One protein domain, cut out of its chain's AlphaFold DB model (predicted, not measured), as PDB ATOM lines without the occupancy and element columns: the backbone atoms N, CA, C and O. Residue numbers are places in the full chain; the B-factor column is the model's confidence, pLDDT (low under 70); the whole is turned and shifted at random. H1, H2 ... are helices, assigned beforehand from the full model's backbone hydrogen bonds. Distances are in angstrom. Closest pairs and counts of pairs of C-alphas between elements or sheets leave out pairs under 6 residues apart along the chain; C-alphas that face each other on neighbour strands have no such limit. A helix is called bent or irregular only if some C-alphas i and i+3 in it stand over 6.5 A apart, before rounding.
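Overview. This is residues 46 to 81 and 94 to 207 of the 234 residues of an uncharacterized protein of Aspergillus sergii (UniProt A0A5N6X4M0). The longest helix, H8, bends into an L, its arm H8a beside the core helix H4 and its arm H8b turning past the end of H4. H1, H3 and the short H7 cross H4, H5 packs on H8b, and H2 and H6 sit on H3 and H1. The printed part has 150 residues, with eight named helices, H1 to H8 in chain order, and no named strand: all helix. It is compact, with a radius of gyration of the C-alphas of 16.1 A and spans of 47 by 37 by 28 A.

Arrangement. H8, residues 171 to 205, was assigned as one helix by its hydrogen bonds but is bent, with C-alphas 184 and 187 8.7 A apart. Arms H8a, residues 171 to 184, and H8b, residues 187 to 205, stand at a steep tilt of 69 degrees, only just short of perpendicular. H8b is irregular, with C-alphas 199 and 202 6.6 A apart. H8a is close to but not clearly touching the hub H4, residues 120 to 146, at a shallow tilt of 20 degrees; the closest C-alphas, Leu 142 and Leu 178, are 7.5 A apart. H4 touches H8b with Phe 146 alone, its C-alpha 4.7 A from that of Arg 190. H1, residues 46 to 67, touches H4 with residues 57 to 65 alone, about perpendicular at 86 degrees; the closest C-alphas, Leu 61 and Gly 136, are 4.6 A apart. Every O i to N i+4 pair is within hydrogen-bond range in H1, H4 and H8a, but 12 of 15 in H8b.

Along the chain. H4 is 39.4 A long, H1 31.2 A. H3 covers residues 95 to 111, H2 73 to 79, H5 150 to 153, H6 157 to 160 and H7 162 to 168. C-alpha 46 is at (57.154, 17.571, 15.908), C-alpha 205 at (66.388, 32.519, 29.745).

Size, cuts and confidence. Residues 82 to 93 are not printed; C-alphas 81 and 94 are 13.0 A apart. No link printed whole is long. The pLDDT is under 70 at residues 69 to 81, 94 to 98, 157 to 162 and 207.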
ATOM      1  N   ASP A  46      56.024  17.110  16.722       87.38
ATOM      2  CA  ASP A  46      57.154  17.571  15.908       87.38
ATOM      3  C   ASP A  46      57.638  18.952  16.360       87.38
ATOM      4  O   ASP A  46      58.838  19.182  16.518       87.38
ATOM      5  N   SER A  47      56.697  19.860  16.644       85.75
ATOM      6  CA  SER A  47      56.999  21.216  17.118       85.75
ATOM      7  C   SER A  47      57.662  21.202  18.499       85.75
ATOM      8  O   SER A  47      58.671  21.878  18.706       85.75
ATOM      9  N   LYS A  48      57.155  20.387  19.438       86.56
ATOM     10  CA  LYS A  48      57.786  20.199  20.756       86.56
ATOM     11  C   LYS A  48      59.176  19.592  20.642       86.56
ATOM     12  O   LYS A  48      60.095  20.032  21.321       86.56
ATOM     13  N   THR A  49      59.348  18.611  19.764       84.81
ATOM     14  CA  THR A  49      60.646  17.960  19.596       84.81
ATOM     15  C   THR A  49      61.669  18.917  18.984       84.81
ATOM     16  O   THR A  49      62.823  18.925  19.407       84.81
ATOM     17  N   ALA A  50      61.253  19.786  18.055       85.19
ATOM     18  CA  ALA A  50      62.099  20.863  17.546       85.19
ATOM     19  C   ALA A  50      62.510  21.845  18.659       85.19
ATOM     20  O   ALA A  50      63.694  22.163  18.776       85.19
ATOM     21  N   LEU A  51      61.568  22.261  19.517       86.62
ATOM     22  CA  LEU A  51      61.846  23.123  20.672       86.62
ATOM     23  C   LEU A  51      62.823  22.469  21.661       86.62
ATOM     24  O   LEU A  51      63.803  23.092  22.063       86.62
ATOM     25  N   TYR A  52      62.606  21.209  22.034       87.88
ATOM     26  CA  TYR A  52      63.511  20.490  22.935       87.88
ATOM     27  C   TYR A  52      64.886  20.262  22.310       87.88
ATOM     28  O   TYR A  52      65.897  20.361  23.003       87.88
ATOM     29  N   GLY A  53      64.950  20.016  20.999       88.00
ATOM     30  CA  GLY A  53      66.207  19.962  20.259       88.00
ATOM     31  C   GLY A  53      66.972  21.282  20.348       88.00
ATOM     32  O   GLY A  53      68.163  21.278  20.646       88.00
ATOM     33  N   LEU A  54      66.281  22.408  20.163       89.38
ATOM     34  CA  LEU A  54      66.855  23.743  20.298       89.38
ATOM     35  C   LEU A  54      67.384  24.003  21.716       89.38
ATOM     36  O   LEU A  54      68.554  24.346  21.871       89.38
ATOM     37  N   LEU A  55      66.558  23.783  22.743       90.69
ATOM     38  CA  LEU A  55      66.959  23.946  24.146       90.69
ATOM     39  C   LEU A  55      68.170  23.074  24.480       90.69
ATOM     40  O   LEU A  55      69.145  23.547  25.061       90.69
ATOM     41  N   ARG A  56      68.158  21.814  24.033       92.19
ATOM     42  CA  ARG A  56      69.279  20.892  24.206       92.19
ATOM     43  C   ARG A  56      70.573  21.448  23.610       92.19
ATOM     44  O   ARG A  56      71.612  21.309  24.246       92.19
ATOM     45  N   ARG A  57      70.550  22.087  22.434       91.81
ATOM     46  CA  ARG A  57      71.760  22.692  21.836       91.81
ATOM     47  C   ARG A  57      72.361  23.769  22.729       91.81
ATOM     48  O   ARG A  57      73.568  23.752  22.957       91.81
ATOM     49  N   TYR A  58      71.530  24.662  23.259       93.44
ATOM     50  CA  TYR A  58      71.997  25.722  24.151       93.44
ATOM     51  C   TYR A  58      72.476  25.175  25.497       93.44
ATOM     52  O   TYR A  58      73.518  25.612  25.975       93.44
ATOM     53  N   HIS A  59      71.815  24.160  26.060       93.25
ATOM     54  CA  HIS A  59      72.332  23.471  27.246       93.25
ATOM     55  C   HIS A  59      73.687  22.809  26.990       93.25
ATOM     56  O   HIS A  59      74.555  22.869  27.849       93.25
ATOM     57  N   ILE A  60      73.904  22.216  25.814       93.31
ATOM     58  CA  ILE A  60      75.205  21.635  25.454       93.31
ATOM     59  C   ILE A  60      76.282  22.713  25.317       93.31
ATOM     60  O   ILE A  60      77.408  22.490  25.757       93.31
ATOM     61  N   LEU A  61      75.951  23.860  24.713       92.69
ATOM     62  CA  LEU A  61      76.867  24.995  24.627       92.69
ATOM     63  C   LEU A  61      77.268  25.475  26.026       92.69
ATOM     64  O   LEU A  61      78.460  25.542  26.314       92.69
ATOM     65  N   HIS A  62      76.292  25.767  26.891       91.75
ATOM     66  CA  HIS A  62      76.546  26.236  28.258       91.75
ATOM     67  C   HIS A  62      77.320  25.209  29.073       91.75
ATOM     68  O   HIS A  62      78.361  25.538  29.624       91.75
ATOM     69  N   PHE A  63      76.903  23.943  29.032       91.00
ATOM     70  CA  PHE A  63      77.606  22.856  29.708       91.00
ATOM     71  C   PHE A  63      79.077  22.757  29.276       91.00
ATOM     72  O   PHE A  63      79.966  22.553  30.097       91.00
ATOM     73  N   TYR A  64      79.364  22.938  27.985       90.94
ATOM     74  CA  TYR A  64      80.740  22.954  27.494       90.94
ATOM     75  C   TYR A  64      81.525  24.178  27.976       90.94
ATOM     76  O   TYR A  64      82.661  24.023  28.413       90.94
ATOM     77  N   VAL A  65      80.941  25.377  27.909       88.69
ATOM     78  CA  VAL A  65      81.600  26.622  28.337       88.69
ATOM     79  C   VAL A  65      81.871  26.626  29.842       88.69
ATOM     80  O   VAL A  65      82.948  27.029  30.263       88.69
ATOM     81  N   GLU A  66      80.934  26.139  30.652       87.56
ATOM     82  CA  GLU A  66      81.066  26.079  32.111       87.56
ATOM     83  C   GLU A  66      82.112  25.048  32.556       87.56
ATOM     84  O   GLU A  66      82.882  25.306  33.480       87.56
ATOM     85  N   CYS A  67      82.196  23.898  31.879       83.44
ATOM     86  CA  CYS A  67      83.180  22.864  32.208       83.44
ATOM     87  C   CYS A  67      84.579  23.107  31.622       83.44
ATOM     88  O   CYS A  67      85.522  22.407  32.002       83.44
ATOM     89  N   VAL A  68      84.743  24.033  30.673       73.38
ATOM     90  CA  VAL A  68      86.038  24.329  30.044       73.38
ATOM     91  C   VAL A  68      86.569  25.659  30.577       73.38
ATOM     92  O   VAL A  68      86.079  26.713  30.182       73.38
ATOM     93  N   PRO A  69      87.617  25.654  31.423       61.84
ATOM     94  CA  PRO A  69      88.208  26.889  31.921       61.84
ATOM     95  C   PRO A  69      88.667  27.783  30.762       61.84
ATOM     96  O   PRO A  69      89.344  27.301  29.849       61.84
ATOM     97  N   ALA A  70      88.391  29.090  30.844       57.28
ATOM     98  CA  ALA A  70      88.806  30.090  29.847       57.28
ATOM     99  C   ALA A  70      90.321  30.061  29.540       57.28
ATOM    100  O   ALA A  70      90.753  30.414  28.448       57.28
ATOM    101  N   ASN A  71      91.122  29.565  30.491       51.81
ATOM    102  CA  ASN A  71      92.581  29.476  30.414       51.81
ATOM    103  C   ASN A  71      93.089  28.083  29.995       51.81
ATOM    104  O   ASN A  71      94.286  27.805  30.100       51.81
ATOM    105  N   SER A  72      92.209  27.157  29.595       56.44
ATOM    106  CA  SER A  72      92.650  25.818  29.211       56.44
ATOM    107  C   SER A  72      93.427  25.884  27.893       56.44
ATOM    108  O   SER A  72      92.976  26.464  26.905       56.44
ATOM    109  N   ARG A  73      94.585  25.217  27.848       52.31
ATOM    110  CA  ARG A  73      95.394  25.045  26.628       52.31
ATOM    111  C   ARG A  73      94.579  24.415  25.476       52.31
ATOM    112  O   ARG A  73      94.918  24.586  24.310       52.31
ATOM    113  N   ALA A  74      93.478  23.731  25.798       50.84
ATOM    114  CA  ALA A  74      92.520  23.162  24.854       50.84
ATOM    115  C   ALA A  74      91.558  24.184  24.214       50.84
ATOM    116  O   ALA A  74      90.833  23.818  23.298       50.84
ATOM    117  N   LEU A  75      91.535  25.446  24.647       51.50
ATOM    118  CA  LEU A  75      90.879  26.527  23.903       51.50
ATOM    119  C   LEU A  75      91.891  27.183  22.945       51.50
ATOM    120  O   LEU A  75      91.617  27.376  21.766       51.50
ATOM    121  N   THR A  76      93.114  27.420  23.430       49.16
ATOM    122  CA  THR A  76      94.187  28.123  22.707       49.16
ATOM    123  C   THR A  76      94.767  27.309  21.544       49.16
ATOM    124  O   THR A  76      94.935  27.836  20.447       49.16
ATOM    125  N   ASN A  77      95.008  26.006  21.736       45.75
ATOM    126  CA  ASN A  77      95.613  25.135  20.717       45.75
ATOM    127  C   ASN A  77      94.653  24.722  19.587       45.75
ATOM    128  O   ASN A  77      95.088  24.087  18.631       45.75
ATOM    129  N   PHE A  78      93.353  25.012  19.703       49.69
ATOM    130  CA  PHE A  78      92.372  24.702  18.652       49.69
ATOM    131  C   PHE A  78      91.963  25.924  17.832       49.69
ATOM    132  O   PHE A  78      91.477  25.749  16.717       49.69
ATOM    133  N   ILE A  79      92.146  27.133  18.369       44.78
ATOM    134  CA  ILE A  79      91.862  28.391  17.666       44.78
ATOM    135  C   ILE A  79      93.064  28.809  16.796       44.78
ATOM    136  O   ILE A  79      92.863  29.351  15.716       44.78
ATOM    137  N   ASN A  80      94.296  28.474  17.205       38.41
ATOM    138  CA  ASN A  80      95.537  28.934  16.564       38.41
ATOM    139  C   ASN A  80      96.337  27.834  15.848       38.41
ATOM    140  O   ASN A  80      97.564  27.859  15.881       38.41
ATOM    141  N   THR A  81      95.698  26.856  15.202       40.12
ATOM    142  CA  THR A  81      96.456  25.858  14.427       40.12
ATOM    143  C   THR A  81      96.956  26.463  13.109       40.12
ATOM    144  O   THR A  81      96.436  26.172  12.032       40.12
ATOM    145  N   ASN A  94      98.746  12.425  19.114       55.19
ATOM    146  CA  ASN A  94      98.246  13.565  18.342       55.19
ATOM    147  C   ASN A  94      97.787  14.678  19.316       55.19
ATOM    148  O   ASN A  94      96.849  14.434  20.085       55.19
ATOM    149  N   PRO A  95      98.391  15.886  19.299       58.91
ATOM    150  CA  PRO A  95      98.087  16.957  20.254       58.91
ATOM    151  C   PRO A  95      96.599  17.324  20.330       58.91
ATOM    152  O   PRO A  95      96.075  17.554  21.421       58.91
ATOM    153  N   GLY A  96      95.892  17.299  19.196       59.09
ATOM    154  CA  GLY A  96      94.454  17.575  19.151       59.09
ATOM    155  C   GLY A  96      93.612  16.480  19.814       59.09
ATOM    156  O   GLY A  96      92.605  16.770  20.456       59.09
ATOM    157  N   TYR A  97      94.028  15.214  19.721       62.94
ATOM    158  CA  TYR A  97      93.334  14.115  20.401       62.94
ATOM    159  C   TYR A  97      93.513  14.199  21.921       62.94
ATOM    160  O   TYR A  97      92.553  14.026  22.674       62.94
ATOM    161  N   ASN A  98      94.724  14.546  22.361       68.88
ATOM    162  CA  ASN A  98      95.050  14.698  23.774       68.88
ATOM    163  C   ASN A  98      94.213  15.805  24.425       68.88
ATOM    164  O   ASN A  98      93.606  15.576  25.467       68.88
ATOM    165  N   ALA A  99      94.072  16.954  23.768       72.06
ATOM    166  CA  ALA A  99      93.320  18.069  24.328       72.06
ATOM    167  C   ALA A  99      91.791  17.822  24.366       72.06
ATOM    168  O   ALA A  99      91.123  18.225  25.317       72.06
ATOM    169  N   LYS A 100      91.217  17.076  23.406       78.88
ATOM    170  CA  LYS A 100      89.809  16.621  23.496       78.88
ATOM    171  C   LYS A 100      89.577  15.659  24.656       78.88
ATOM    172  O   LYS A 100      88.541  15.732  25.321       78.88
ATOM    173  N   SER A 101      90.515  14.735  24.854       83.31
ATOM    174  CA  SER A 101      90.472  13.764  25.944       83.31
ATOM    175  C   SER A 101      90.541  14.472  27.295       83.31
ATOM    176  O   SER A 101      89.692  14.236  28.147       83.31
ATOM    177  N   GLU A 102      91.460  15.429  27.455       84.88
ATOM    178  CA  GLU A 102      91.587  16.244  28.670       84.88
ATOM    179  C   GLU A 102      90.284  16.973  29.017       84.88
ATOM    180  O   GLU A 102      89.803  16.860  30.142       84.88
ATOM    181  N   VAL A 103      89.655  17.642  28.044       84.62
ATOM    182  CA  VAL A 103      88.360  18.303  28.271       84.62
ATOM    183  C   VAL A 103      87.263  17.295  28.623       84.62
ATOM    184  O   VAL A 103      86.472  17.535  29.530       84.62
ATOM    185  N   THR A 104      87.220  16.146  27.945       90.31
ATOM    186  CA  THR A 104      86.236  15.095  28.248       90.31
ATOM    187  C   THR A 104      86.400  14.589  29.685       90.31
ATOM    188  O   THR A 104      85.407  14.390  30.380       90.31
ATOM    189  N   LEU A 105      87.639  14.415  30.153       89.06
ATOM    190  CA  LEU A 105      87.933  13.996  31.523       89.06
ATOM    191  C   LEU A 105      87.496  15.040  32.557       89.06
ATOM    192  O   LEU A 105      86.945  14.656  33.585       89.06
ATOM    193  N   LEU A 106      87.705  16.332  32.285       87.44
ATOM    194  CA  LEU A 106      87.213  17.413  33.147       87.44
ATOM    195  C   LEU A 106      85.685  17.379  33.249       87.44
ATOM    196  O   LEU A 106      85.147  17.334  34.348       87.44
ATOM    197  N   MET A 107      84.996  17.286  32.111       90.12
ATOM    198  CA  MET A 107      83.534  17.208  32.077       90.12
ATOM    199  C   MET A 107      82.993  15.977  32.821       90.12
ATOM    200  O   MET A 107      81.963  16.064  33.479       90.12
ATOM    201  N   ILE A 108      83.664  14.821  32.741       91.56
ATOM    202  CA  ILE A 108      83.235  13.618  33.477       91.56
ATOM    203  C   ILE A 108      83.391  13.789  34.980       91.56
ATOM    204  O   ILE A 108      82.485  13.388  35.700       91.56
ATOM    205  N   ARG A 109      84.508  14.361  35.446       88.25
ATOM    206  CA  ARG A 109      84.731  14.602  36.879       88.25
ATOM    207  C   ARG A 109      83.657  15.508  37.468       88.25
ATOM    208  O   ARG A 109      83.213  15.257  38.579       88.25
ATOM    209  N   GLU A 110      83.177  16.463  36.680       88.38
ATOM    210  CA  GLU A 110      82.159  17.404  37.137       88.38
ATOM    211  C   GLU A 110      80.751  16.815  37.171       88.38
ATOM    212  O   GLU A 110      79.972  17.141  38.061       88.38
ATOM    213  N   ILE A 111      80.416  15.907  36.248       89.56
ATOM    214  CA  ILE A 111      79.111  15.225  36.271       89.56
ATOM    215  C   ILE A 111      79.107  14.044  37.253       89.56
ATOM    216  O   ILE A 111      78.091  13.749  37.880       89.56
ATOM    217  N   TYR A 112      80.222  13.320  37.337       89.94
ATOM    218  CA  TYR A 112      80.347  12.046  38.039       89.94
ATOM    219  C   TYR A 112      81.649  12.023  38.861       89.94
ATOM    220  O   TYR A 112      82.595  11.335  38.478       89.94
ATOM    221  N   PRO A 113      81.733  12.759  39.981       87.06
ATOM    222  CA  PRO A 113      82.981  12.898  40.739       87.06
ATOM    223  C   PRO A 113      83.502  11.569  41.301       87.06
ATOM    224  O   PRO A 113      84.711  11.350  41.345       87.06
ATOM    225  N   ASP A 114      82.596  10.655  41.650       91.06
ATOM    226  CA  ASP A 114      82.918   9.407  42.352       91.06
ATOM    227  C   ASP A 114      82.977   8.173  41.434       91.06
ATOM    228  O   ASP A 114      83.063   7.038  41.905       91.06
ATOM    229  N   ILE A 115      82.888   8.358  40.112       90.94
ATOM    230  CA  ILE A 115      82.834   7.225  39.186       90.94
ATOM    231  C   ILE A 115      84.185   6.510  39.093       90.94
ATOM    232  O   ILE A 115      85.230   7.114  38.839       90.94
ATOM    233  N   ASP A 116      84.161   5.184  39.216       89.88
ATOM    234  CA  ASP A 116      85.361   4.385  38.997       89.88
ATOM    235  C   ASP A 116      85.715   4.346  37.505       89.88
ATOM    236  O   ASP A 116      85.001   3.753  36.690       89.88
ATOM    237  N   SER A 117      86.870   4.921  37.165       86.62
ATOM    238  CA  SER A 117      87.440   4.939  35.814       86.62
ATOM    239  C   SER A 117      87.657   3.552  35.186       86.62
ATOM    240  O   SER A 117      87.747   3.441  33.960       86.62
ATOM    241  N   SER A 118      87.719   2.489  35.996       86.38
ATOM    242  CA  SER A 118      87.872   1.111  35.520       86.38
ATOM    243  C   SER A 118      86.541   0.452  35.117       86.38
ATOM    244  O   SER A 118      86.525  -0.533  34.368       86.38
ATOM    245  N   SER A 119      85.414   1.027  35.548       86.62
ATOM    246  CA  SER A 119      84.085   0.438  35.392       86.62
ATOM    247  C   SER A 119      83.564   0.457  33.945       86.62
ATOM    248  O   SER A 119      83.918   1.292  33.106       86.62
ATOM    249  N   LEU A 120      82.656  -0.475  33.631       85.69
ATOM    250  CA  LEU A 120      81.917  -0.457  32.360       85.69
ATOM    251  C   LEU A 120      81.001   0.768  32.250       85.69
ATOM    252  O   LEU A 120      80.834   1.315  31.157       85.69
ATOM    253  N   GLU A 121      80.449   1.215  33.378       86.75
ATOM    254  CA  GLU A 121      79.633   2.422  33.452       86.75
ATOM    255  C   GLU A 121      80.437   3.645  33.013       86.75
ATOM    256  O   GLU A 121      79.990   4.382  32.130       86.75
ATOM    257  N   TYR A 122      81.666   3.793  33.510       90.06
ATOM    258  CA  TYR A 122      82.563   4.870  33.104       90.06
ATOM    259  C   TYR A 122      82.771   4.917  31.596       90.06
ATOM    260  O   TYR A 122      82.657   5.979  30.992       90.06
ATOM    261  N   LYS A 123      83.002   3.771  30.948       88.06
ATOM    262  CA  LYS A 123      83.175   3.721  29.485       88.06
ATOM    263  C   LYS A 123      81.932   4.220  28.746       88.06
ATOM    264  O   LYS A 123      82.065   4.904  27.729       88.06
ATOM    265  N   SER A 124      80.738   3.890  29.238       87.19
ATOM    266  CA  SER A 124      79.476   4.369  28.665       87.19
ATOM    267  C   SER A 124      79.308   5.880  28.860       87.19
ATOM    268  O   SER A 124      79.115   6.613  27.886       87.19
ATOM    269  N   LYS A 125      79.492   6.370  30.095       89.31
ATOM    270  CA  LYS A 125      79.426   7.801  30.424       89.31
ATOM    271  C   LYS A 125      80.459   8.606  29.641       89.31
ATOM    272  O   LYS A 125      80.112   9.624  29.051       89.31
ATOM    273  N   TYR A 126      81.686   8.103  29.518       91.50
ATOM    274  CA  TYR A 126      82.752   8.734  28.745       91.50
ATOM    275  C   TYR A 126      82.360   8.921  27.281       91.50
ATOM    276  O   TYR A 126      82.533  10.003  26.724       91.50
ATOM    277  N   ARG A 127      81.782   7.895  26.643       88.81
ATOM    278  CA  ARG A 127      81.306   8.001  25.253       88.81
ATOM    279  C   ARG A 127      80.204   9.048  25.107       88.81
ATOM    280  O   ARG A 127      80.217   9.794  24.129       88.81
ATOM    281  N   ALA A 128      79.264   9.106  26.048       89.06
ATOM    282  CA  ALA A 128      78.199  10.103  26.038       89.06
ATOM    283  C   ALA A 128      78.762  11.524  26.206       89.06
ATOM    284  O   ALA A 128      78.500  12.388  25.370       89.06
ATOM    285  N   VAL A 129      79.610  11.742  27.215       91.81
ATOM    286  CA  VAL A 129      80.228  13.047  27.490       91.81
ATOM    287  C   VAL A 129      81.149  13.480  26.352       91.81
ATOM    288  O   VAL A 129      81.104  14.636  25.957       91.81
ATOM    289  N   SER A 130      81.903  12.572  25.730       90.81
ATOM    290  CA  SER A 130      82.763  12.897  24.581       90.81
ATOM    291  C   SER A 130      81.970  13.398  23.361       90.81
ATOM    292  O   SER A 130      82.409  14.310  22.651       90.81
ATOM    293  N   LYS A 131      80.759  12.864  23.132       90.31
ATOM    294  CA  LYS A 131      79.846  13.388  22.100       90.31
ATOM    295  C   LYS A 131      79.367  14.798  22.445       90.31
ATOM    296  O   LYS A 131      79.389  15.664  21.572       90.31
ATOM    297  N   LEU A 132      78.977  15.037  23.700       91.75
ATOM    298  CA  LEU A 132      78.570  16.369  24.170       91.75
ATOM    299  C   LEU A 132      79.724  17.370  24.089       91.75
ATOM    300  O   LEU A 132      79.532  18.471  23.593       91.75
ATOM    301  N   GLN A 133      80.933  16.958  24.469       91.69
ATOM    302  CA  GLN A 133      82.168  17.727  24.349       91.69
ATOM    303  C   GLN A 133      82.410  18.171  22.900       91.69
ATOM    304  O   GLN A 133      82.737  19.328  22.641       91.69
ATOM    305  N   THR A 134      82.249  17.257  21.939       90.81
ATOM    306  CA  THR A 134      82.456  17.575  20.521       90.81
ATOM    307  C   THR A 134      81.384  18.520  19.993       90.81
ATOM    308  O   THR A 134      81.726  19.460  19.278       90.81
ATOM    309  N   LEU A 135      80.116  18.304  20.359       92.19
ATOM    310  CA  LEU A 135      79.028  19.214  19.999       92.19
ATOM    311  C   LEU A 135      79.231  20.601  20.600       92.19
ATOM    312  O   LEU A 135      79.211  21.574  19.859       92.19
ATOM    313  N   GLY A 136      79.490  20.684  21.903       92.38
ATOM    314  CA  GLY A 136      79.707  21.936  22.617       92.38
ATOM    315  C   GLY A 136      80.835  22.758  22.010       92.38
ATOM    316  O   GLY A 136      80.625  23.923  21.687       92.38
ATOM    317  N   ARG A 137      81.979  22.125  21.706       91.38
ATOM    318  CA  ARG A 137      83.080  22.782  20.983       91.38
ATOM    319  C   ARG A 137      82.628  23.348  19.636       91.38
ATOM    320  O   ARG A 137      82.957  24.479  19.306       91.38
ATOM    321  N   ARG A 138      81.900  22.563  18.835       92.12
ATOM    322  CA  ARG A 138      81.466  22.977  17.488       92.12
ATOM    323  C   ARG A 138      80.399  24.065  17.531       92.12
ATOM    324  O   ARG A 138      80.426  24.963  16.697       92.12
ATOM    325  N   TYR A 139      79.499  24.007  18.507       93.88
ATOM    326  CA  TYR A 139      78.530  25.064  18.766       93.88
ATOM    327  C   TYR A 139      79.209  26.350  19.218       93.88
ATOM    328  O   TYR A 139      78.835  27.405  18.721       93.88
ATOM    329  N   LEU A 140      80.231  26.265  20.075       93.19
ATOM    330  CA  LEU A 140      81.028  27.423  20.463       93.19
ATOM    331  C   LEU A 140      81.717  28.042  19.240       93.19
ATOM    332  O   LEU A 140      81.549  29.226  18.999       93.19
ATOM    333  N   SER A 141      82.373  27.244  18.387       92.38
ATOM    334  CA  SER A 141      83.005  27.766  17.163       92.38
ATOM    335  C   SER A 141      82.022  28.443  16.199       92.38
ATOM    336  O   SER A 141      82.373  29.432  15.563       92.38
ATOM    337  N   LEU A 142      80.798  27.917  16.070       93.81
ATOM    338  CA  LEU A 142      79.738  28.557  15.286       93.81
ATOM    339  C   LEU A 142      79.284  29.869  15.937       93.81
ATOM    340  O   LEU A 142      79.172  30.882  15.252       93.81
ATOM    341  N   ALA A 143      79.041  29.845  17.249       94.12
ATOM    342  CA  ALA A 143      78.552  30.990  18.004       94.12
ATOM    343  C   ALA A 143      79.574  32.133  18.075       94.12
ATOM    344  O   ALA A 143      79.188  33.290  17.954       94.12
ATOM    345  N   ASP A 144      80.863  31.825  18.214       93.19
ATOM    346  CA  ASP A 144      81.935  32.823  18.245       93.19
ATOM    347  C   ASP A 144      82.117  33.501  16.883       93.19
ATOM    348  O   ASP A 144      82.418  34.689  16.812       93.19
ATOM    349  N   ARG A 145      81.922  32.756  15.786       93.38
ATOM    350  CA  ARG A 145      82.142  33.270  14.427       93.38
ATOM    351  C   ARG A 145      80.937  34.030  13.863       93.38
ATOM    352  O   ARG A 145      81.108  35.054  13.198       93.38
ATOM    353  N   PHE A 146      79.730  33.533  14.132       95.00
ATOM    354  CA  PHE A 146      78.486  34.026  13.528       95.00
ATOM    355  C   PHE A 146      77.465  34.549  14.547       95.00
ATOM    356  O   PHE A 146      76.369  34.928  14.160       95.00
ATOM    357  N   GLY A 147      77.770  34.556  15.843       94.75
ATOM    358  CA  GLY A 147      76.842  34.939  16.911       94.75
ATOM    359  C   GLY A 147      76.011  33.767  17.452       94.75
ATOM    360  O   GLY A 147      75.820  32.742  16.797       94.75
ATOM    361  N   LYS A 148      75.470  33.917  18.668       93.81
ATOM    362  CA  LYS A 148      74.775  32.837  19.402       93.81
ATOM    363  C   LYS A 148      73.477  32.361  18.745       93.81
ATOM    364  O   LYS A 148      73.074  31.218  18.974       93.81
ATOM    365  N   GLY A 149      72.801  33.200  17.962       94.94
ATOM    366  CA  GLY A 149      71.539  32.845  17.306       94.94
ATOM    367  C   GLY A 149      71.697  31.860  16.152       94.94
ATOM    368  O   GLY A 149      70.738  31.170  15.811       94.94
ATOM    369  N   VAL A 150      72.911  31.693  15.615       94.75
ATOM    370  CA  VAL A 150      73.199  30.740  14.533       94.75
ATOM    371  C   VAL A 150      72.815  29.301  14.903       94.75
ATOM    372  O   VAL A 150      72.405  28.523  14.046       94.75
ATOM    373  N   LEU A 151      72.863  28.944  16.193       93.12
ATOM    374  CA  LEU A 151      72.452  27.621  16.678       93.12
ATOM    375  C   LEU A 151      70.942  27.383  16.556       93.12
ATOM    376  O   LEU A 151      70.505  26.237  16.408       93.12
ATOM    377  N   GLY A 152      70.157  28.459  16.589       91.06
ATOM    378  CA  GLY A 152      68.724  28.442  16.327       91.06
ATOM    379  C   GLY A 152      68.364  28.339  14.852       91.06
ATOM    380  O   GLY A 152      67.290  27.843  14.525       91.06
ATOM    381  N   LEU A 153      69.281  28.731  13.966       90.44
ATOM    382  CA  LEU A 153      69.128  28.585  12.517       90.44
ATOM    383  C   LEU A 153      69.493  27.177  12.025       90.44
ATOM    384  O   LEU A 153      69.170  26.810  10.895       90.44
ATOM    385  N   LEU A 154      70.147  26.361  12.860       87.69
ATOM    386  CA  LEU A 154      70.445  24.974  12.518       87.69
ATOM    387  C   LEU A 154      69.146  24.167  12.366       87.69
ATOM    388  O   LEU A 154      68.295  24.195  13.266       87.69
ATOM    389  N   PRO A 155      69.010  23.369  11.291       79.94
ATOM    390  CA  PRO A 155      67.792  22.614  11.027       79.94
ATOM    391  C   PRO A 155      67.465  21.685  12.206       79.94
ATOM    392  O   PRO A 155      68.396  21.161  12.822       79.94
ATOM    393  N   PRO A 156      66.185  21.465  12.557       70.19
ATOM    394  CA  PRO A 156      65.813  20.645  13.707       70.19
ATOM    395  C   PRO A 156      66.428  19.247  13.638       70.19
ATOM    396  O   PRO A 156      66.401  18.587  12.597       70.19
ATOM    397  N   SER A 157      66.949  18.770  14.768       62.72
ATOM    398  CA  SER A 157      67.620  17.471  14.874       62.72
ATOM    399  C   SER A 157      66.728  16.297  14.453       62.72
ATOM    400  O   SER A 157      67.245  15.305  13.949       62.72
ATOM    401  N   THR A 158      65.406  16.421  14.585       56.66
ATOM    402  CA  THR A 158      64.420  15.415  14.153       56.66
ATOM    403  C   THR A 158      64.269  15.281  12.645       56.66
ATOM    404  O   THR A 158      63.924  14.204  12.171       56.66
ATOM    405  N   LEU A 159      64.511  16.356  11.893       50.59
ATOM    406  CA  LEU A 159      64.338  16.381  10.442       50.59
ATOM    407  C   LEU A 159      65.614  15.994   9.695       50.59
ATOM    408  O   LEU A 159      65.532  15.432   8.607       50.59
ATOM    409  N   THR A 160      66.790  16.298  10.249       52.38
ATOM    410  CA  THR A 160      68.056  16.160   9.510       52.38
ATOM    411  C   THR A 160      69.182  15.496  10.293       52.38
ATOM    412  O   THR A 160      70.288  15.394   9.768       52.38
ATOM    413  N   ASN A 161      68.951  15.029  11.529       62.38
ATOM    414  CA  ASN A 161      70.027  14.551  12.406       62.38
ATOM    415  C   ASN A 161      71.209  15.545  12.434       62.38
ATOM    416  O   ASN A 161      72.371  15.136  12.418       62.38
ATOM    417  N   SER A 162      70.911  16.853  12.446       62.88
ATOM    418  CA  SER A 162      71.886  17.950  12.347       62.88
ATOM    419  C   SER A 162      73.088  17.761  13.270       62.88
ATOM    420  O   SER A 162      74.225  17.991  12.880       62.88
ATOM    421  N   ASP A 163      72.836  17.286  14.487       70.81
ATOM    422  CA  ASP A 163      73.857  17.057  15.501       70.81
ATOM    423  C   ASP A 163      74.797  15.921  15.085       70.81
ATOM    424  O   ASP A 163      76.004  16.032  15.261       70.81
ATOM    425  N   ASN A 164      74.280  14.859  14.462       71.44
ATOM    426  CA  ASN A 164      75.105  13.770  13.944       71.44
ATOM    427  C   ASN A 164      75.920  14.212  12.726       71.44
ATOM    428  O   ASN A 164      77.065  13.789  12.609       71.44
ATOM    429  N   MET A 165      75.375  15.070  11.853       74.06
ATOM    430  CA  MET A 165      76.148  15.671  10.757       74.06
ATOM    431  C   MET A 165      77.262  16.570  11.303       74.06
ATOM    432  O   MET A 165      78.414  16.463  10.887       74.06
ATOM    433  N   ILE A 166      76.942  17.412  12.290       76.56
ATOM    434  CA  ILE A 166      77.922  18.271  12.953       76.56
ATOM    435  C   ILE A 166      78.933  17.441  13.729       76.56
ATOM    436  O   ILE A 166      80.064  17.874  13.796       76.56
ATOM    437  N   ILE A 167      78.612  16.278  14.294       77.88
ATOM    438  CA  ILE A 167      79.592  15.424  14.990       77.88
ATOM    439  C   ILE A 167      80.475  14.651  14.004       77.88
ATOM    440  O   ILE A 167      81.672  14.504  14.250       77.88
ATOM    441  N   SER A 168      79.898  14.129  12.920       79.94
ATOM    442  CA  SER A 168      80.563  13.158  12.042       79.94
ATOM    443  C   SER A 168      81.652  13.768  11.166       79.94
ATOM    444  O   SER A 168      82.562  13.051  10.750       79.94
ATOM    445  N   LEU A 169      81.600  15.080  10.908       82.81
ATOM    446  CA  LEU A 169      82.638  15.757  10.137       82.81
ATOM    447  C   LEU A 169      84.003  15.620  10.840       82.81
ATOM    448  O   LEU A 169      84.102  15.916  12.030       82.81
ATOM    449  N   PRO A 170      85.085  15.240  10.146       86.31
ATOM    450  CA  PRO A 170      86.439  15.390  10.679       86.31
ATOM    451  C   PRO A 170      86.717  16.849  11.069       86.31
ATOM    452  O   PRO A 170      86.179  17.757  10.440       86.31
ATOM    453  N   ASP A 171      87.562  17.113  12.073       84.25
ATOM    454  CA  ASP A 171      87.786  18.502  12.527       84.25
ATOM    455  C   ASP A 171      88.332  19.407  11.415       84.25
ATOM    456  O   ASP A 171      87.924  20.558  11.312       84.25
ATOM    457  N   SER A 172      89.201  18.885  10.545       84.25
ATOM    458  CA  SER A 172      89.715  19.630   9.391       84.25
ATOM    459  C   SER A 172      88.614  19.981   8.388       84.25
ATOM    460  O   SER A 172      88.606  21.080   7.839       84.25
ATOM    461  N   ALA A 173      87.659  19.074   8.166       86.69
ATOM    462  CA  ALA A 173      86.503  19.322   7.311       86.69
ATOM    463  C   ALA A 173      85.541  20.328   7.953       86.69
ATOM    464  O   ALA A 173      85.040  21.211   7.266       86.69
ATOM    465  N   PHE A 174      85.333  20.239   9.270       89.00
ATOM    466  CA  PHE A 174      84.527  21.204  10.012       89.00
ATOM    467  C   PHE A 174      85.144  22.612   9.970       89.00
ATOM    468  O   PHE A 174      84.437  23.574   9.695       89.00
ATOM    469  N   GLY A 175      86.463  22.740  10.148       88.19
ATOM    470  CA  GLY A 175      87.159  24.025  10.016       88.19
ATOM    471  C   GLY A 175      87.033  24.621   8.610       88.19
ATOM    472  O   GLY A 175      86.688  25.790   8.464       88.19
ATOM    473  N   LYS A 176      87.220  23.804   7.561       89.81
ATOM    474  CA  LYS A 176      86.988  24.235   6.172       89.81
ATOM    475  C   LYS A 176      85.544  24.663   5.934       89.81
ATOM    476  O   LYS A 176      85.321  25.672   5.280       89.81
ATOM    477  N   PHE A 177      84.579  23.928   6.480       89.38
ATOM    478  CA  PHE A 177      83.167  24.289   6.407       89.38
ATOM    479  C   PHE A 177      82.899  25.661   7.037       89.38
ATOM    480  O   PHE A 177      82.246  26.488   6.410       89.38
ATOM    481  N   LEU A 178      83.458  25.943   8.219       92.38
ATOM    482  CA  LEU A 178      83.335  27.264   8.842       92.38
ATOM    483  C   LEU A 178      83.967  28.373   7.996       92.38
ATOM    484  O   LEU A 178      83.428  29.473   7.964       92.38
ATOM    485  N   ASN A 179      85.101  28.114   7.342       92.38
ATOM    486  CA  ASN A 179      85.739  29.099   6.464       92.38
ATOM    487  C   ASN A 179      84.895  29.351   5.211       92.38
ATOM    488  O   ASN A 179      84.661  30.495   4.865       92.38
ATOM    489  N   ILE A 180      84.341  28.303   4.596       93.25
ATOM    490  CA  ILE A 180      83.430  28.460   3.454       93.25
ATOM    491  C   ILE A 180      82.205  29.287   3.852       93.25
ATOM    492  O   ILE A 180      81.803  30.170   3.100       93.25
ATOM    493  N   LEU A 181      81.605  29.025   5.018       92.44
ATOM    494  CA  LEU A 181      80.474  29.819   5.509       92.44
ATOM    495  C   LEU A 181      80.853  31.281   5.762       92.44
ATOM    496  O   LEU A 181      80.074  32.165   5.423       92.44
ATOM    497  N   GLU A 182      82.031  31.521   6.335       93.88
ATOM    498  CA  GLU A 182      82.569  32.862   6.561       93.88
ATOM    499  C   GLU A 182      82.733  33.621   5.244       93.88
ATOM    500  O   GLU A 182      82.135  34.681   5.073       93.88
ATOM    501  N   ASP A 183      83.453  33.028   4.292       95.25
ATOM    502  CA  ASP A 183      83.795  33.655   3.017       95.25
ATOM    503  C   ASP A 183      82.559  33.890   2.135       95.25
ATOM    504  O   ASP A 183      82.512  34.846   1.365       95.25
ATOM    505  N   SER A 184      81.557  33.007   2.219       94.00
ATOM    506  CA  SER A 184      80.375  33.072   1.351       94.00
ATOM    507  C   SER A 184      79.198  33.832   1.950       94.00
ATOM    508  O   SER A 184      78.461  34.468   1.200       94.00
ATOM    509  N   GLN A 185      78.954  33.716   3.259       94.50
ATOM    510  CA  GLN A 185      77.705  34.144   3.902       94.50
ATOM    511  C   GLN A 185      77.928  34.761   5.294       94.50
ATOM    512  O   GLN A 185      76.954  34.955   6.017       94.50
ATOM    513  N   GLY A 186      79.168  35.068   5.698       94.00
ATOM    514  CA  GLY A 186      79.493  35.468   7.071       94.00
ATOM    515  C   GLY A 186      78.638  36.624   7.599       94.00
ATOM    516  O   GLY A 186      78.019  36.502   8.656       94.00
ATOM    517  N   ASP A 187      78.525  37.713   6.836       95.56
ATOM    518  CA  ASP A 187      77.762  38.900   7.249       95.56
ATOM    519  C   ASP A 187      76.251  38.649   7.317       95.56
ATOM    520  O   ASP A 187      75.571  39.093   8.248       95.56
ATOM    521  N   ILE A 188      75.724  37.877   6.364       95.69
ATOM    522  CA  ILE A 188      74.314  37.471   6.345       95.69
ATOM    523  C   ILE A 188      74.020  36.570   7.548       95.69
ATOM    524  O   ILE A 188      73.024  36.767   8.243       95.69
ATOM    525  N   LEU A 189      74.906  35.613   7.839       95.00
ATOM    526  CA  LEU A 189      74.769  34.707   8.976       95.00
ATOM    527  C   LEU A 189      74.808  35.451  10.304       95.00
ATOM    528  O   LEU A 189      73.991  35.137  11.164       95.00
ATOM    529  N   ARG A 190      75.683  36.449  10.469       97.62
ATOM    530  CA  ARG A 190      75.688  37.315  11.663       97.62
ATOM    531  C   ARG A 190      74.381  38.081  11.801       97.62
ATOM    532  O   ARG A 190      73.756  38.026  12.852       97.62
ATOM    533  N   THR A 191      73.912  38.692  10.716       97.00
ATOM    534  CA  THR A 191      72.645  39.440  10.706       97.00
ATOM    535  C   THR A 191      71.459  38.551  11.093       97.00
ATOM    536  O   THR A 191      70.646  38.908  11.946       97.00
ATOM    537  N   PHE A 192      71.357  37.358  10.501       95.81
ATOM    538  CA  PHE A 192      70.300  36.404  10.838       95.81
ATOM    539  C   PHE A 192      70.459  35.818  12.233       95.81
ATOM    540  O   PHE A 192      69.461  35.544  12.892       95.81
ATOM    541  N   SER A 193      71.690  35.622  12.688       96.12
ATOM    542  CA  SER A 193      71.985  35.173  14.041       96.12
ATOM    543  C   SER A 193      71.526  36.203  15.067       96.12
ATOM    544  O   SER A 193      70.820  35.831  15.997       96.12
ATOM    545  N   ASP A 194      71.806  37.489  14.866       96.31
ATOM    546  CA  ASP A 194      71.338  38.556  15.754       96.31
ATOM    547  C   ASP A 194      69.806  38.623  15.780       96.31
ATOM    548  O   ASP A 194      69.187  38.613  16.849       96.31
ATOM    549  N   ALA A 195      69.176  38.584  14.602       94.31
ATOM    550  CA  ALA A 195      67.721  38.559  14.488       94.31
ATOM    551  C   ALA A 195      67.112  37.331  15.185       94.31
ATOM    552  O   ALA A 195      66.167  37.463  15.963       94.31
ATOM    553  N   ALA A 196      67.669  36.137  14.967       93.50
ATOM    554  CA  ALA A 196      67.220  34.916  15.624       93.50
ATOM    555  C   ALA A 196      67.419  34.998  17.139       93.50
ATOM    556  O   ALA A 196      66.509  34.669  17.898       93.50
ATOM    557  N   PHE A 197      68.577  35.470  17.600       94.25
ATOM    558  CA  PHE A 197      68.884  35.542  19.022       94.25
ATOM    559  C   PHE A 197      67.965  36.519  19.756       94.25
ATOM    560  O   PHE A 197      67.526  36.190  20.851       94.25
ATOM    561  N   SER A 198      67.558  37.628  19.129       92.31
ATOM    562  CA  SER A 198      66.574  38.556  19.715       92.31
ATOM    563  C   SER A 198      65.226  37.893  20.048       92.31
ATOM    564  O   SER A 198      64.555  38.271  21.006       92.31
ATOM    565  N   VAL A 199      64.838  36.868  19.284       89.50
ATOM    566  CA  VAL A 199      63.620  36.081  19.524       89.50
ATOM    567  C   VAL A 199      63.885  34.947  20.510       89.50
ATOM    568  O   VAL A 199      63.030  34.622  21.332       89.50
ATOM    569  N   LEU A 200      65.057  34.320  20.418       91.06
ATOM    570  CA  LEU A 200      65.400  33.142  21.205       91.06
ATOM    571  C   LEU A 200      65.797  33.474  22.637       91.06
ATOM    572  O   LEU A 200      65.465  32.709  23.532       91.06
ATOM    573  N   GLU A 201      66.484  34.581  22.879       89.56
ATOM    574  CA  GLU A 201      67.011  34.927  24.197       89.56
ATOM    575  C   GLU A 201      65.917  34.945  25.286       89.56
ATOM    576  O   GLU A 201      66.084  34.230  26.281       89.56
ATOM    577  N   PRO A 202      64.749  35.596  25.094       86.62
ATOM    578  CA  PRO A 202      63.645  35.515  26.053       86.62
ATOM    579  C   PRO A 202      63.131  34.090  26.283       86.62
ATOM    580  O   PRO A 202      62.784  33.723  27.407       86.62
ATOM    581  N   LEU A 203      63.093  33.271  25.226       83.69
ATOM    582  CA  LEU A 203      62.635  31.880  25.287       83.69
ATOM    583  C   LEU A 203      63.630  30.977  26.027       83.69
ATOM    584  O   LEU A 203      63.216  30.031  26.691       83.69
ATOM    585  N   LEU A 204      64.929  31.255  25.901       86.25
ATOM    586  CA  LEU A 204      66.004  30.470  26.504       86.25
ATOM    587  C   LEU A 204      66.195  30.792  27.988       86.25
ATOM    588  O   LEU A 204      66.448  29.879  28.770       86.25
ATOM    589  N   TYR A 205      66.079  32.065  28.379       83.50
ATOM    590  CA  TYR A 205      66.388  32.519  29.745       83.50
ATOM    591  C   TYR A 205      65.159  32.927  30.566       83.50
ATOM    592  O   TYR A 205      65.296  33.343  31.714       83.50
ATOM    593  N   GLY A 206      63.951  32.807  30.006       71.31
ATOM    594  CA  GLY A 206      62.706  33.095  30.722       71.31
ATOM    595  C   GLY A 206      62.485  34.579  31.032       71.31
ATOM    596  O   GLY A 206      61.629  34.914  31.852       71.31
ATOM    597  N   THR A 207      63.222  35.485  30.385       59.38
ATOM    598  CA  THR A 207      63.041  36.935  30.511       59.38
ATOM    599  C   THR A 207      61.832  37.378  29.690       59.38
ATOM    600  O   THR A 207      61.944  37.912  28.592       59.38
TER     601      THR A 207